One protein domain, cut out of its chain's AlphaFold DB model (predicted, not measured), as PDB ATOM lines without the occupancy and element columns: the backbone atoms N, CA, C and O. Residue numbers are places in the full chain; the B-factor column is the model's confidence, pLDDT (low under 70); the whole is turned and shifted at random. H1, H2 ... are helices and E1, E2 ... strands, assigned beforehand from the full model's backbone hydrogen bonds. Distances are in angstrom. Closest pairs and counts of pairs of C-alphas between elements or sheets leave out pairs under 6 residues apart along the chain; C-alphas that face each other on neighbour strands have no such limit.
ATOM      1  N   ASN A 265     157.977 142.681 187.327       92.75
ATOM      2  CA  ASN A 265     157.646 142.418 188.723       92.75
ATOM      3  C   ASN A 265     158.914 142.101 189.534       92.75
ATOM      4  O   ASN A 265     159.927 141.695 188.972       92.75
ATOM      5  N   GLY A 266     158.840 142.240 190.860       91.44
ATOM      6  CA  GLY A 266     159.993 142.054 191.752       91.44
ATOM      7  C   GLY A 266     160.514 140.615 191.879       91.44
ATOM      8  O   GLY A 266     161.546 140.410 192.511       91.44
ATOM      9  N   LYS A 267     159.815 139.614 191.323       89.75
ATOM     10  CA  LYS A 267     160.325 138.234 191.255       89.75
ATOM     11  C   LYS A 267     161.336 138.091 190.120       89.75
ATOM     12  O   LYS A 267     162.344 137.418 190.295       89.75
ATOM     13  N   ASP A 268     161.044 138.711 188.981       91.25
ATOM     14  CA  ASP A 268     161.802 138.519 187.744       91.25
ATOM     15  C   ASP A 268     162.778 139.694 187.486       91.25
ATOM     16  O   ASP A 268     163.728 139.566 186.712       91.25
ATOM     17  N   PHE A 269     162.588 140.830 188.174       94.12
ATOM     18  CA  PHE A 269     163.374 142.053 188.008       94.12
ATOM     19  C   PHE A 269     163.791 142.702 189.333       94.12
ATOM     20  O   PHE A 269     163.004 142.821 190.271       94.12
ATOM     21  N   GLU A 270     165.011 143.233 189.359       94.69
ATOM     22  CA  GLU A 270     165.411 144.322 190.244       94.69
ATOM     23  C   GLU A 270     164.829 145.626 189.682       94.69
ATOM     24  O   GLU A 270     165.009 145.917 188.498       94.69
ATOM     25  N   ILE A 271     164.103 146.390 190.502       94.56
ATOM     26  CA  ILE A 271     163.350 147.576 190.068       94.56
ATOM     27  C   ILE A 271     163.716 148.762 190.959       94.56
ATOM     28  O   ILE A 271     163.485 148.724 192.167       94.56
ATOM     29  N   HIS A 272     164.216 149.839 190.351       93.81
ATOM     30  CA  HIS A 272     164.509 151.109 191.020       93.81
ATOM     31  C   HIS A 272     163.749 152.247 190.351       93.81
ATOM     32  O   HIS A 272     163.917 152.501 189.160       93.81
ATOM     33  N   ASN A 273     162.940 152.971 191.120       89.75
ATOM     34  CA  ASN A 273     162.293 154.187 190.632       89.75
ATOM     35  C   ASN A 273     163.326 155.318 190.558       89.75
ATOM     36  O   ASN A 273     164.006 155.587 191.548       89.75
ATOM     37  N   ILE A 274     163.434 155.974 189.404       84.12
ATOM     38  CA  ILE A 274     164.287 157.157 189.220       84.12
ATOM     39  C   ILE A 274     163.449 158.410 189.485       84.12
ATOM     40  O   ILE A 274     163.776 159.224 190.343       84.12
ATOM     41  N   GLU A 275     162.326 158.519 188.774       81.38
ATOM     42  CA  GLU A 275     161.361 159.618 188.851       81.38
ATOM     43  C   GLU A 275     159.927 159.062 188.813       81.38
ATOM     44  O   GLU A 275     159.717 157.851 188.767       81.38
ATOM     45  N   LYS A 276     158.905 159.932 188.814       75.69
ATOM     46  CA  LYS A 276     157.493 159.495 188.763       75.69
ATOM     47  C   LYS A 276     157.153 158.637 187.533       75.69
ATOM     48  O   LYS A 276     156.232 157.829 187.621       75.69
ATOM     49  N   SER A 277     157.840 158.833 186.408       81.25
ATOM     50  CA  SER A 277     157.571 158.148 185.133       81.25
ATOM     51  C   SER A 277     158.656 157.156 184.706       81.25
ATOM     52  O   SER A 277     158.432 156.400 183.761       81.25
ATOM     53  N   ASP A 278     159.805 157.143 185.383       89.81
ATOM     54  CA  ASP A 278     161.022 156.503 184.883       89.81
ATOM     55  C   ASP A 278     161.548 155.499 185.914       89.81
ATOM     56  O   ASP A 278     161.741 155.826 187.088       89.81
ATOM     57  N   MET A 279     161.803 154.271 185.464       94.31
ATOM     58  CA  MET A 279     162.319 153.175 186.283       94.31
ATOM     59  C   MET A 279     163.572 152.577 185.641       94.31
ATOM     60  O   MET A 279     163.639 152.430 184.420       94.31
ATOM     61  N   ARG A 280     164.547 152.166 186.457       95.19
ATOM     62  CA  ARG A 280     165.591 151.221 186.042       95.19
ATOM     63  C   ARG A 280     165.136 149.815 186.399       95.19
ATOM     64  O   ARG A 280     164.788 149.560 187.550       95.19
ATOM     65  N   ILE A 281     165.167 148.911 185.429       95.69
ATOM     66  CA  ILE A 281     164.842 147.497 185.627       95.69
ATOM     67  C   ILE A 281     166.025 146.626 185.218       95.69
ATOM     68  O   ILE A 281     166.687 146.915 184.224       95.69
ATOM     69  N   LYS A 282     166.297 145.555 185.955       95.12
ATOM     70  CA  LYS A 282     167.340 144.587 185.609       95.12
ATOM     71  C   LYS A 282     166.831 143.169 185.851       95.12
ATOM     72  O   LYS A 282     166.421 142.882 186.972       95.12
ATOM     73  N   PRO A 283     166.843 142.287 184.838       93.94
ATOM     74  CA  PRO A 283     166.511 140.879 185.024       93.94
ATOM     75  C   PRO A 283     167.326 140.232 186.155       93.94
ATOM     76  O   PRO A 283     168.551 140.379 186.203       93.94
ATOM     77  N   LEU A 284     166.654 139.528 187.066       90.81
ATOM     78  CA  LEU A 284     167.296 138.840 188.190       90.81
ATOM     79  C   LEU A 284     167.881 137.492 187.755       90.81
ATOM     80  O   LEU A 284     167.305 136.795 186.933       90.81
ATOM     81  N   ASN A 285     169.002 137.085 188.352       76.75
ATOM     82  CA  ASN A 285     169.551 135.732 188.212       76.75
ATOM     83  C   ASN A 285     169.366 134.994 189.544       76.75
ATOM     84  O   ASN A 285     170.150 135.198 190.471       76.75
ATOM     85  N   SER A 286     168.351 134.143 189.665       57.34
ATOM     86  CA  SER A 286     168.110 133.328 190.863       57.34
ATOM     87  C   SER A 286     168.062 131.831 190.521       57.34
ATOM     88  O   SER A 286     166.990 131.268 190.304       57.34
ATOM     89  N   ASN A 287     169.235 131.187 190.506       55.69
ATOM     90  CA  ASN A 287     169.494 129.756 190.227       55.69
ATOM     91  C   ASN A 287     169.577 129.357 188.738       55.69
ATOM     92  O   ASN A 287     169.331 130.159 187.848       55.69
ATOM     93  N   VAL A 288     169.985 128.114 188.453       58.94
ATOM     94  CA  VAL A 288     170.360 127.658 187.097       58.94
ATOM     95  C   VAL A 288     169.197 127.701 186.099       58.94
ATOM     96  O   VAL A 288     169.385 128.236 185.012       58.94
ATOM     97  N   ASP A 289     167.999 127.233 186.466       60.16
ATOM     98  CA  ASP A 289     166.815 127.319 185.588       60.16
ATOM     99  C   ASP A 289     166.437 128.779 185.287       60.16
ATOM    100  O   ASP A 289     166.047 129.116 184.169       60.16
ATOM    101  N   SER A 290     166.675 129.685 186.243       63.94
ATOM    102  CA  SER A 290     166.482 131.116 186.007       63.94
ATOM    103  C   SER A 290     167.506 131.710 185.041       63.94
ATOM    104  O   SER A 290     167.225 132.733 184.445       63.94
ATOM    105  N   LEU A 291     168.682 131.100 184.833       76.00
ATOM    106  CA  LEU A 291     169.671 131.655 183.900       76.00
ATOM    107  C   LEU A 291     169.187 131.553 182.450       76.00
ATOM    108  O   LEU A 291     169.419 132.472 181.663       76.00
ATOM    109  N   GLU A 292     168.506 130.459 182.087       81.50
ATOM    110  CA  GLU A 292     167.895 130.331 180.759       81.50
ATOM    111  C   GLU A 292     166.720 131.307 180.614       81.50
ATOM    112  O   GLU A 292     166.630 132.018 179.611       81.50
ATOM    113  N   GLU A 293     165.844 131.394 181.620       82.50
ATOM    114  CA  GLU A 293     164.715 132.334 181.633       82.50
ATOM    115  C   GLU A 293     165.183 133.792 181.537       82.50
ATOM    116  O   GLU A 293     164.717 134.535 180.669       82.50
ATOM    117  N   THR A 294     166.178 134.176 182.332       88.19
ATOM    118  CA  THR A 294     166.789 135.507 182.313       88.19
ATOM    119  C   THR A 294     167.508 135.778 181.001       88.19
ATOM    120  O   THR A 294     167.379 136.868 180.444       88.19
ATOM    121  N   GLY A 295     168.185 134.783 180.428       91.88
ATOM    122  CA  GLY A 295     168.749 134.888 179.085       91.88
ATOM    123  C   GLY A 295     167.685 135.183 178.022       91.88
ATOM    124  O   GLY A 295     167.915 136.000 177.130       91.88
ATOM    125  N   ASN A 296     166.504 134.568 178.118       92.50
ATOM    126  CA  ASN A 296     165.388 134.844 177.210       92.50
ATOM    127  C   ASN A 296     164.760 136.220 177.459       92.50
ATOM    128  O   ASN A 296     164.411 136.903 176.498       92.50
ATOM    129  N   LEU A 297     164.672 136.654 178.715       94.50
ATOM    130  CA  LEU A 297     164.205 137.988 179.089       94.50
ATOM    131  C   LEU A 297     165.111 139.089 178.534       94.50
ATOM    132  O   LEU A 297     164.624 140.022 177.904       94.50
ATOM    133  N   ILE A 298     166.429 138.929 178.670       95.56
ATOM    134  CA  ILE A 298     167.433 139.835 178.094       95.56
ATOM    135  C   ILE A 298     167.298 139.889 176.568       95.56
ATOM    136  O   ILE A 298     167.222 140.974 175.995       95.56
ATOM    137  N   LYS A 299     167.210 138.731 175.896       96.94
ATOM    138  CA  LYS A 299     167.017 138.673 174.434       96.94
ATOM    139  C   LYS A 299     165.743 139.390 173.997       96.94
ATOM    140  O   LYS A 299     165.765 140.120 173.011       96.94
ATOM    141  N   PHE A 300     164.651 139.181 174.727       97.62
ATOM    142  CA  PHE A 300     163.373 139.816 174.447       97.62
ATOM    143  C   PHE A 300     163.452 141.339 174.608       97.62
ATOM    144  O   PHE A 300     163.077 142.059 173.690       97.62
ATOM    145  N   LEU A 301     164.006 141.844 175.716       97.50
ATOM    146  CA  LEU A 301     164.161 143.286 175.946       97.50
ATOM    147  C   LEU A 301     165.062 143.947 174.898       97.50
ATOM    148  O   LEU A 301     164.708 145.002 174.375       97.50
ATOM    149  N   ASN A 302     166.181 143.308 174.545       97.88
ATOM    150  CA  ASN A 302     167.063 143.799 173.484       97.88
ATOM    151  C   ASN A 302     166.313 143.880 172.150       97.88
ATOM    152  O   ASN A 302     166.356 144.909 171.486       97.88
ATOM    153  N   TYR A 303     165.548 142.840 171.795       97.94
ATOM    154  CA  TYR A 303     164.726 142.851 170.585       97.94
ATOM    155  C   TYR A 303     163.713 144.006 170.577       97.94
ATOM    156  O   TYR A 303     163.574 144.687 169.562       97.94
ATOM    157  N   LEU A 304     163.023 144.265 171.695       97.56
ATOM    158  CA  LEU A 304     162.069 145.377 171.785       97.56
ATOM    159  C   LEU A 304     162.737 146.738 171.542       97.56
ATOM    160  O   LEU A 304     162.163 147.588 170.866       97.56
ATOM    161  N   ILE A 305     163.954 146.937 172.055       97.62
ATOM    162  CA  ILE A 305     164.709 148.185 171.879       97.62
ATOM    163  C   ILE A 305     165.233 148.307 170.443       97.62
ATOM    164  O   ILE A 305     165.058 149.342 169.798       97.62
ATOM    165  N   ASP A 306     165.856 147.246 169.931       97.19
ATOM    166  CA  ASP A 306     166.566 147.264 168.651       97.19
ATOM    167  C   ASP A 306     165.609 147.304 167.452       97.19
ATOM    168  O   ASP A 306     165.903 147.955 166.447       97.19
ATOM    169  N   SER A 307     164.450 146.645 167.560       95.00
ATOM    170  CA  SER A 307     163.428 146.615 166.502       95.00
ATOM    171  C   SER A 307     162.720 147.957 166.304       95.00
ATOM    172  O   SER A 307     162.181 148.203 165.227       95.00
ATOM    173  N   LYS A 308     162.724 148.830 167.324       92.38
ATOM    174  CA  LYS A 308     162.002 150.117 167.345       92.38
ATOM    175  C   LYS A 308     160.493 149.990 167.083       92.38
ATOM    176  O   LYS A 308     159.857 150.964 166.678       92.38
ATOM    177  N   ILE A 309     159.925 148.807 167.315       95.94
ATOM    178  CA  ILE A 309     158.478 148.579 167.293       95.94
ATOM    179  C   ILE A 309     157.845 149.381 168.437       95.94
ATOM    180  O   ILE A 309     158.453 149.565 169.491       95.94
ATOM    181  N   GLN A 310     156.616 149.869 168.247       96.88
ATOM    182  CA  GLN A 310     155.890 150.513 169.339       96.88
ATOM    183  C   GLN A 310     155.599 149.501 170.449       96.88
ATOM    184  O   GLN A 310     154.981 148.462 170.207       96.88
ATOM    185  N   VAL A 311     156.024 149.822 171.672       98.12
ATOM    186  CA  VAL A 311     155.798 148.972 172.841       98.12
ATOM    187  C   VAL A 311     154.802 149.642 173.771       98.12
ATOM    188  O   VAL A 311     154.994 150.784 174.187       98.12
ATOM    189  N   TYR A 312     153.753 148.911 174.126       97.81
ATOM    190  CA  TYR A 312     152.783 149.313 175.131       97.81
ATOM    191  C   TYR A 312     152.932 148.463 176.391       97.81
ATOM    192  O   TYR A 312     153.382 147.319 176.343       97.81
ATOM    193  N   TYR A 313     152.508 149.004 177.526       96.56
ATOM    194  CA  TYR A 313     152.420 148.289 178.792       96.56
ATOM    195  C   TYR A 313     150.978 148.283 179.291       96.56
ATOM    196  O   TYR A 313     150.329 149.331 179.336       96.56
ATOM    197  N   SER A 314     150.468 147.108 179.656       95.19
ATOM    198  CA  SER A 314     149.106 146.969 180.173       95.19
ATOM    199  C   SER A 314     148.986 147.553 181.579       95.19
ATOM    200  O   SER A 314     149.843 147.350 182.435       95.19
ATOM    201  N   GLY A 315     147.880 148.238 181.838       92.25
ATOM    202  CA  GLY A 315     147.547 148.816 183.134       92.25
ATOM    203  C   GLY A 315     146.049 148.769 183.408       92.25
ATOM    204  O   GLY A 315     145.277 148.176 182.650       92.25
ATOM    205  N   VAL A 316     145.646 149.407 184.501       91.44
ATOM    206  CA  VAL A 316     144.245 149.535 184.910       91.44
ATOM    207  C   VAL A 316     143.967 150.946 185.412       91.44
ATOM    208  O   VAL A 316     144.842 151.582 186.007       91.44
ATOM    209  N   LYS A 317     142.745 151.428 185.183       90.31
ATOM    210  CA  LYS A 317     142.250 152.713 185.690       90.31
ATOM    211  C   LYS A 317     140.791 152.603 186.116       90.31
ATOM    212  O   LYS A 317     140.088 151.683 185.706       90.31
ATOM    213  N   TYR A 318     140.364 153.549 186.944       90.94
ATOM    214  CA  TYR A 318     138.951 153.787 187.204       90.94
ATOM    215  C   TYR A 318     138.392 154.725 186.135       90.94
ATOM    216  O   TYR A 318     139.005 155.756 185.868       90.94
ATOM    217  N   GLU A 319     137.241 154.379 185.571       86.81
ATOM    218  CA  GLU A 319     136.464 155.209 184.646       86.81
ATOM    219  C   GLU A 319     135.001 155.235 185.095       86.81
ATOM    220  O   GLU A 319     134.584 154.396 185.889       86.81
ATOM    221  N   ASN A 320     134.212 156.188 184.602       87.12
ATOM    222  CA  ASN A 320     132.766 156.187 184.824       87.12
ATOM    223  C   ASN A 320     132.068 155.452 183.676       87.12
ATOM    224  O   ASN A 320     132.363 155.697 182.504       87.12
ATOM    225  N   ASN A 321     131.134 154.560 184.003       84.50
ATOM    226  CA  ASN A 321     130.274 153.922 183.009       84.50
ATOM    227  C   ASN A 321     129.158 154.879 182.531       84.50
ATOM    228  O   ASN A 321     129.062 156.030 182.957       84.50
ATOM    229  N   SER A 322     128.272 154.397 181.656       83.31
ATOM    230  CA  SER A 322     127.136 155.173 181.127       83.31
ATOM    231  C   SER A 322     126.097 155.601 182.176       83.31
ATOM    232  O   SER A 322     125.190 156.366 181.850       83.31
ATOM    233  N   GLN A 323     126.209 155.110 183.411       89.00
ATOM    234  CA  GLN A 323     125.341 155.414 184.548       89.00
ATOM    235  C   GLN A 323     126.063 156.248 185.625       89.00
ATOM    236  O   GLN A 323     125.557 156.358 186.739       89.00
ATOM    237  N   ASP A 324     127.226 156.835 185.305       87.88
ATOM    238  CA  ASP A 324     128.099 157.572 186.236       87.88
ATOM    239  C   ASP A 324     128.610 156.734 187.427       87.88
ATOM    240  O   ASP A 324     129.035 157.268 188.455       87.88
ATOM    241  N   GLU A 325     128.621 155.406 187.299       90.94
ATOM    242  CA  GLU A 325     129.214 154.519 188.298       90.94
ATOM    243  C   GLU A 325     130.690 154.264 187.982       90.94
ATOM    244  O   GLU A 325     131.064 153.997 186.837       90.94
ATOM    245  N   ILE A 326     131.530 154.295 189.019       90.88
ATOM    246  CA  ILE A 326     132.961 154.015 188.894       90.88
ATOM    247  C   ILE A 326     133.164 152.530 188.569       90.88
ATOM    248  O   ILE A 326     132.844 151.656 189.376       90.88
ATOM    249  N   CYS A 327     133.766 152.246 187.420       89.06
ATOM    250  CA  CYS A 327     134.159 150.917 186.977       89.06
ATOM    251  C   CYS A 327     135.682 150.810 186.806       89.06
ATOM    252  O   CYS A 327     136.390 151.800 186.614       89.06
ATOM    253  N   LEU A 328     136.207 149.588 186.912       89.56
ATOM    254  CA  LEU A 328     137.616 149.287 186.670       89.56
ATOM    255  C   LEU A 328     137.784 148.838 185.218       89.56
ATOM    256  O   LEU A 328     137.174 147.853 184.808       89.56
ATOM    257  N   VAL A 329     138.643 149.520 184.466       88.75
ATOM    258  CA  VAL A 329     138.909 149.212 183.057       88.75
ATOM    259  C   VAL A 329     140.380 148.899 182.829       88.75
ATOM    260  O   VAL A 329     141.266 149.399 183.532       88.75
ATOM    261  N   ARG A 330     140.650 148.073 181.814       89.94
ATOM    262  CA  ARG A 330     142.013 147.868 181.325       89.94
ATOM    263  C   ARG A 330     142.443 149.059 180.479       89.94
ATOM    264  O   ARG A 330     141.659 149.666 179.755       89.94
ATOM    265  N   THR A 331     143.725 149.368 180.557       92.75
ATOM    266  CA  THR A 331     144.375 150.387 179.737       92.75
ATOM    267  C   THR A 331     145.643 149.816 179.132       92.75
ATOM    268  O   THR A 331     146.213 148.867 179.670       92.75
ATOM    269  N   LYS A 332     146.154 150.443 178.080       94.62
ATOM    270  CA  LYS A 332     147.558 150.287 177.702       94.62
ATOM    271  C   LYS A 332     148.207 151.646 177.557       94.62
ATOM    272  O   LYS A 332     147.569 152.599 177.120       94.62
ATOM    273  N   GLU A 333     149.465 151.736 177.941       95.50
ATOM    274  CA  GLU A 333     150.238 152.969 177.871       95.50
ATOM    275  C   GLU A 333     151.430 152.768 176.950       95.50
ATOM    276  O   GLU A 333     152.120 151.758 177.072       95.50
ATOM    277  N   LEU A 334     151.675 153.708 176.037       97.12
ATOM    278  CA  LEU A 334     152.894 153.690 175.233       97.12
ATOM    279  C   LEU A 334     154.103 153.879 176.159       97.12
ATOM    280  O   LEU A 334     154.120 154.775 177.008       97.12
ATOM    281  N   ILE A 335     155.134 153.060 175.987       96.81
ATOM    282  CA  ILE A 335     156.364 153.152 176.771       96.81
ATOM    283  C   ILE A 335     157.578 153.327 175.868       96.81
ATOM    284  O   ILE A 335     157.559 153.014 174.680       96.81
ATOM    285  N   GLN A 336     158.659 153.816 176.463       96.44
ATOM    286  CA  GLN A 336     159.974 153.856 175.844       96.44
ATOM    287  C   GLN A 336     160.919 152.969 176.648       96.44
ATOM    288  O   GLN A 336     161.050 153.125 177.863       96.44
ATOM    289  N   LEU A 337     161.561 152.030 175.956       96.31
ATOM    290  CA  LEU A 337     162.607 151.174 176.503       96.31
ATOM    291  C   LEU A 337     163.956 151.611 175.934       96.31
ATOM    292  O   LEU A 337     164.073 151.864 174.735       96.31
ATOM    293  N   SER A 338     164.983 151.673 176.777       96.62
ATOM    294  CA  SER A 338     166.356 151.900 176.323       96.62
ATOM    295  C   SER A 338     167.370 151.158 177.181       96.62
ATOM    296  O   SER A 338     167.091 150.765 178.314       96.62
ATOM    297  N   TYR A 339     168.577 150.987 176.648       97.06
ATOM    298  CA  TYR A 339     169.700 150.462 177.415       97.06
ATOM    299  C   TYR A 339     170.084 151.426 178.547       97.06
ATOM    300  O   TYR A 339     170.075 152.646 178.368       97.06
ATOM    301  N   GLY A 340     170.408 150.868 179.712       93.06
ATOM    302  CA  GLY A 340     171.012 151.554 180.850       93.06
ATOM    303  C   GLY A 340     172.413 151.011 181.151       93.06
ATOM    304  O   GLY A 340     172.980 150.230 180.387       93.06
ATOM    305  N   GLU A 341     172.984 151.433 182.275       91.69
ATOM    306  CA  GLU A 341     174.310 150.994 182.737       91.69
ATOM    307  C   GLU A 341     174.203 149.726 183.595       91.69
ATOM    308  O   GLU A 341     173.127 149.400 184.089       91.69
ATOM    309  N   ASP A 342     175.305 148.999 183.789       89.94
ATOM    310  CA  ASP A 342     175.400 147.850 184.708       89.94
ATOM    311  C   ASP A 342     174.355 146.736 184.491       89.94
ATOM    312  O   ASP A 342     173.959 146.021 185.421       89.94
ATOM    313  N   GLY A 343     173.910 146.564 183.243       89.00
ATOM    314  CA  GLY A 343     172.893 145.581 182.859       89.00
ATOM    315  C   GLY A 343     171.458 146.003 183.181       89.00
ATOM    316  O   GLY A 343     170.558 145.169 183.117       89.00
ATOM    317  N   TYR A 344     171.239 147.270 183.535       94.88
ATOM    318  CA  TYR A 344     169.907 147.848 183.639       94.88
ATOM    319  C   TYR A 344     169.351 148.247 182.274       94.88
ATOM    320  O   TYR A 344     170.077 148.616 181.354       94.88
ATOM    321  N   TYR A 345     168.030 148.263 182.203       96.81
ATOM    322  CA  TYR A 345     167.227 148.883 181.163       96.81
ATOM    323  C   TYR A 345     166.472 150.064 181.768       96.81
ATOM    324  O   TYR A 345     166.103 150.035 182.946       96.81
ATOM    325  N   ILE A 346     166.231 151.101 180.973       96.56
ATOM    326  CA  ILE A 346     165.376 152.224 181.352       96.56
ATOM    327  C   ILE A 346     163.979 151.963 180.801       96.56
ATOM    328  O   ILE A 346     163.808 151.763 179.601       96.56
ATOM    329  N   PHE A 347     162.996 151.976 181.692       95.62
ATOM    330  CA  PHE A 347     161.579 151.920 181.372       95.62
ATOM    331  C   PHE A 347     160.973 153.294 181.625       95.62
ATOM    332  O   PHE A 347     160.937 153.754 182.769       95.62
ATOM    333  N   ARG A 348     160.485 153.941 180.569       95.19
ATOM    334  CA  ARG A 348     159.896 155.276 180.639       95.19
ATOM    335  C   ARG A 348     158.442 155.264 180.200       95.19
ATOM    336  O   ARG A 348     158.111 154.872 179.081       95.19
ATOM    337  N   ARG A 349     157.580 155.741 181.092       92.88
ATOM    338  CA  ARG A 349     156.149 155.960 180.871       92.88
ATOM    339  C   ARG A 349     155.929 157.257 180.103       92.88
ATOM    340  O   ARG A 349     156.471 158.296 180.480       92.88
ATOM    341  N   THR A 350     155.152 157.211 179.025       93.12
ATOM    342  CA  THR A 350     154.890 158.401 178.193       93.12
ATOM    343  C   THR A 350     153.650 159.178 178.635       93.12
ATOM    344  O   THR A 350     153.486 160.332 178.248       93.12
ATOM    345  N   ASN A 351     152.795 158.576 179.469       88.25
ATOM    346  CA  ASN A 351     151.442 159.025 179.803       88.25
ATOM    347  C   ASN A 351     150.458 159.064 178.616       88.25
ATOM    348  O   ASN A 351     149.320 159.498 178.802       88.25
ATOM    349  N   ASP A 352     150.845 158.577 177.431       92.12
ATOM    350  CA  ASP A 352     149.919 158.310 176.327       92.12
ATOM    351  C   ASP A 352     149.160 157.008 176.618       92.12
ATOM    352  O   ASP A 352     149.623 155.898 176.334       92.12
ATOM    353  N   VAL A 353     148.024 157.159 177.303       89.00
ATOM    354  CA  VAL A 353     147.191 156.055 177.776       89.00
ATOM    355  C   VAL A 353     145.983 155.880 176.869       89.00
ATOM    356  O   VAL A 353     145.160 156.781 176.725       89.00
ATOM    357  N   LYS A 354     145.827 154.664 176.353       89.62
ATOM    358  CA  LYS A 354     144.642 154.207 175.633       89.62
ATOM    359  C   LYS A 354     143.742 153.433 176.593       89.62
ATOM    360  O   LYS A 354     144.183 152.458 177.210       89.62
ATOM    361  N   ILE A 355     142.496 153.885 176.729       82.31
ATOM    362  CA  ILE A 355     141.452 153.180 177.479       82.31
ATOM    363  C   ILE A 355     140.874 152.095 176.581       82.31
ATOM    364  O   ILE A 355     140.589 152.340 175.410       82.31
ATOM    365  N   LEU A 356     140.738 150.895 177.134       77.62
ATOM    366  CA  LEU A 356     140.335 149.710 176.397       77.62
ATOM    367  C   LEU A 356     138.938 149.337 176.871       77.62
ATOM    368  O   LEU A 356     138.776 148.578 177.825       77.62
TER     369      LEU A 356
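This is residues 265 to 356 of the 359 residues of an uncharacterized protein of Joostella marina DSM 19592 (UniProt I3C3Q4). A strongly twisted sheet of five strands curls like part of a barrel, and one helix, H1, lies across one face of it. At one end the hairpin of E3 and E4 reaches out as a long arm with its tip at residues 321 to 325, far from the start of H1 at Val 288. The printed part has 92 residues, with elements in the order E1 E2 H1 E3 E4 E5; the sheet order is E1 E2 E5 E4 E3, antiparallel throughout, and the class is mixed, helices and strands. The whole is loose, with a radius of gyration of the C-alphas of 16.0 A, and only just elongated, spanning 52 by 27 by 24 A.

In the sheet, inner strands E5, residues 345 to 356, and E4, residues 326 to 339, are an antiparallel hairpin, with N 346 and O 338 2.8 A apart, within hydrogen-bond range. On the other side of E4 is edge strand E3, residues 310 to 320, where N 315 and O 331 are 2.8 A apart. E3, E4 and E5 form a meander, each strand the antiparallel neighbour of the one before. E5 is also the antiparallel neighbour of E2, residues 278 to 283, at 115 degrees between directions, with N 347 and O 279 2.8 A apart. E2 forms a hairpin with edge strand E1, residues 269 to 273, where N 270 and O 282 are 2.8 A apart. E1 and E3 are apart. H1, residues 288 to 307, is on the sheet at a height of 8.9 A, over E4, and runs across the strands at 79 degrees to E4 on the local plane. The closest C-alphas of H1 and E4 are those of Ile 305 and Leu 337, 5.9 A apart; those of H1 and E2 are Thr 294 and Pro 283, 6.0 A. In H1, 15 of 16 O i to N i+4 pairs are within hydrogen-bond range.

E4, residues 326 to 339, is the longest strand at 38.7 A. E3, residues 310 to 320, is 28.4 A long and bends by 62 degrees at residue 316; E5, residues 345 to 356, is 27.3 A long and bends by 69 degrees at residue 351, ending at C-alpha 356 (140.335, 149.710, 176.397). E2, residues 278 to 283, measures 16.6 A. E1, residues 269 to 273, measures 12.5 A and begins at C-alpha 269 (163.374, 142.053, 188.008). H1, residues 288 to 307, measures 28.8 A and begins at C-alpha 288 (170.360, 127.658, 187.097).

The two C-alphas farthest apart, those of Val 288 and Gln 323, are 52.9 A apart. The printed part has no cut, and its five links between named elements are tight. The mean pLDDT of the printed part is 89.9; residues 286 to 290 are under 70.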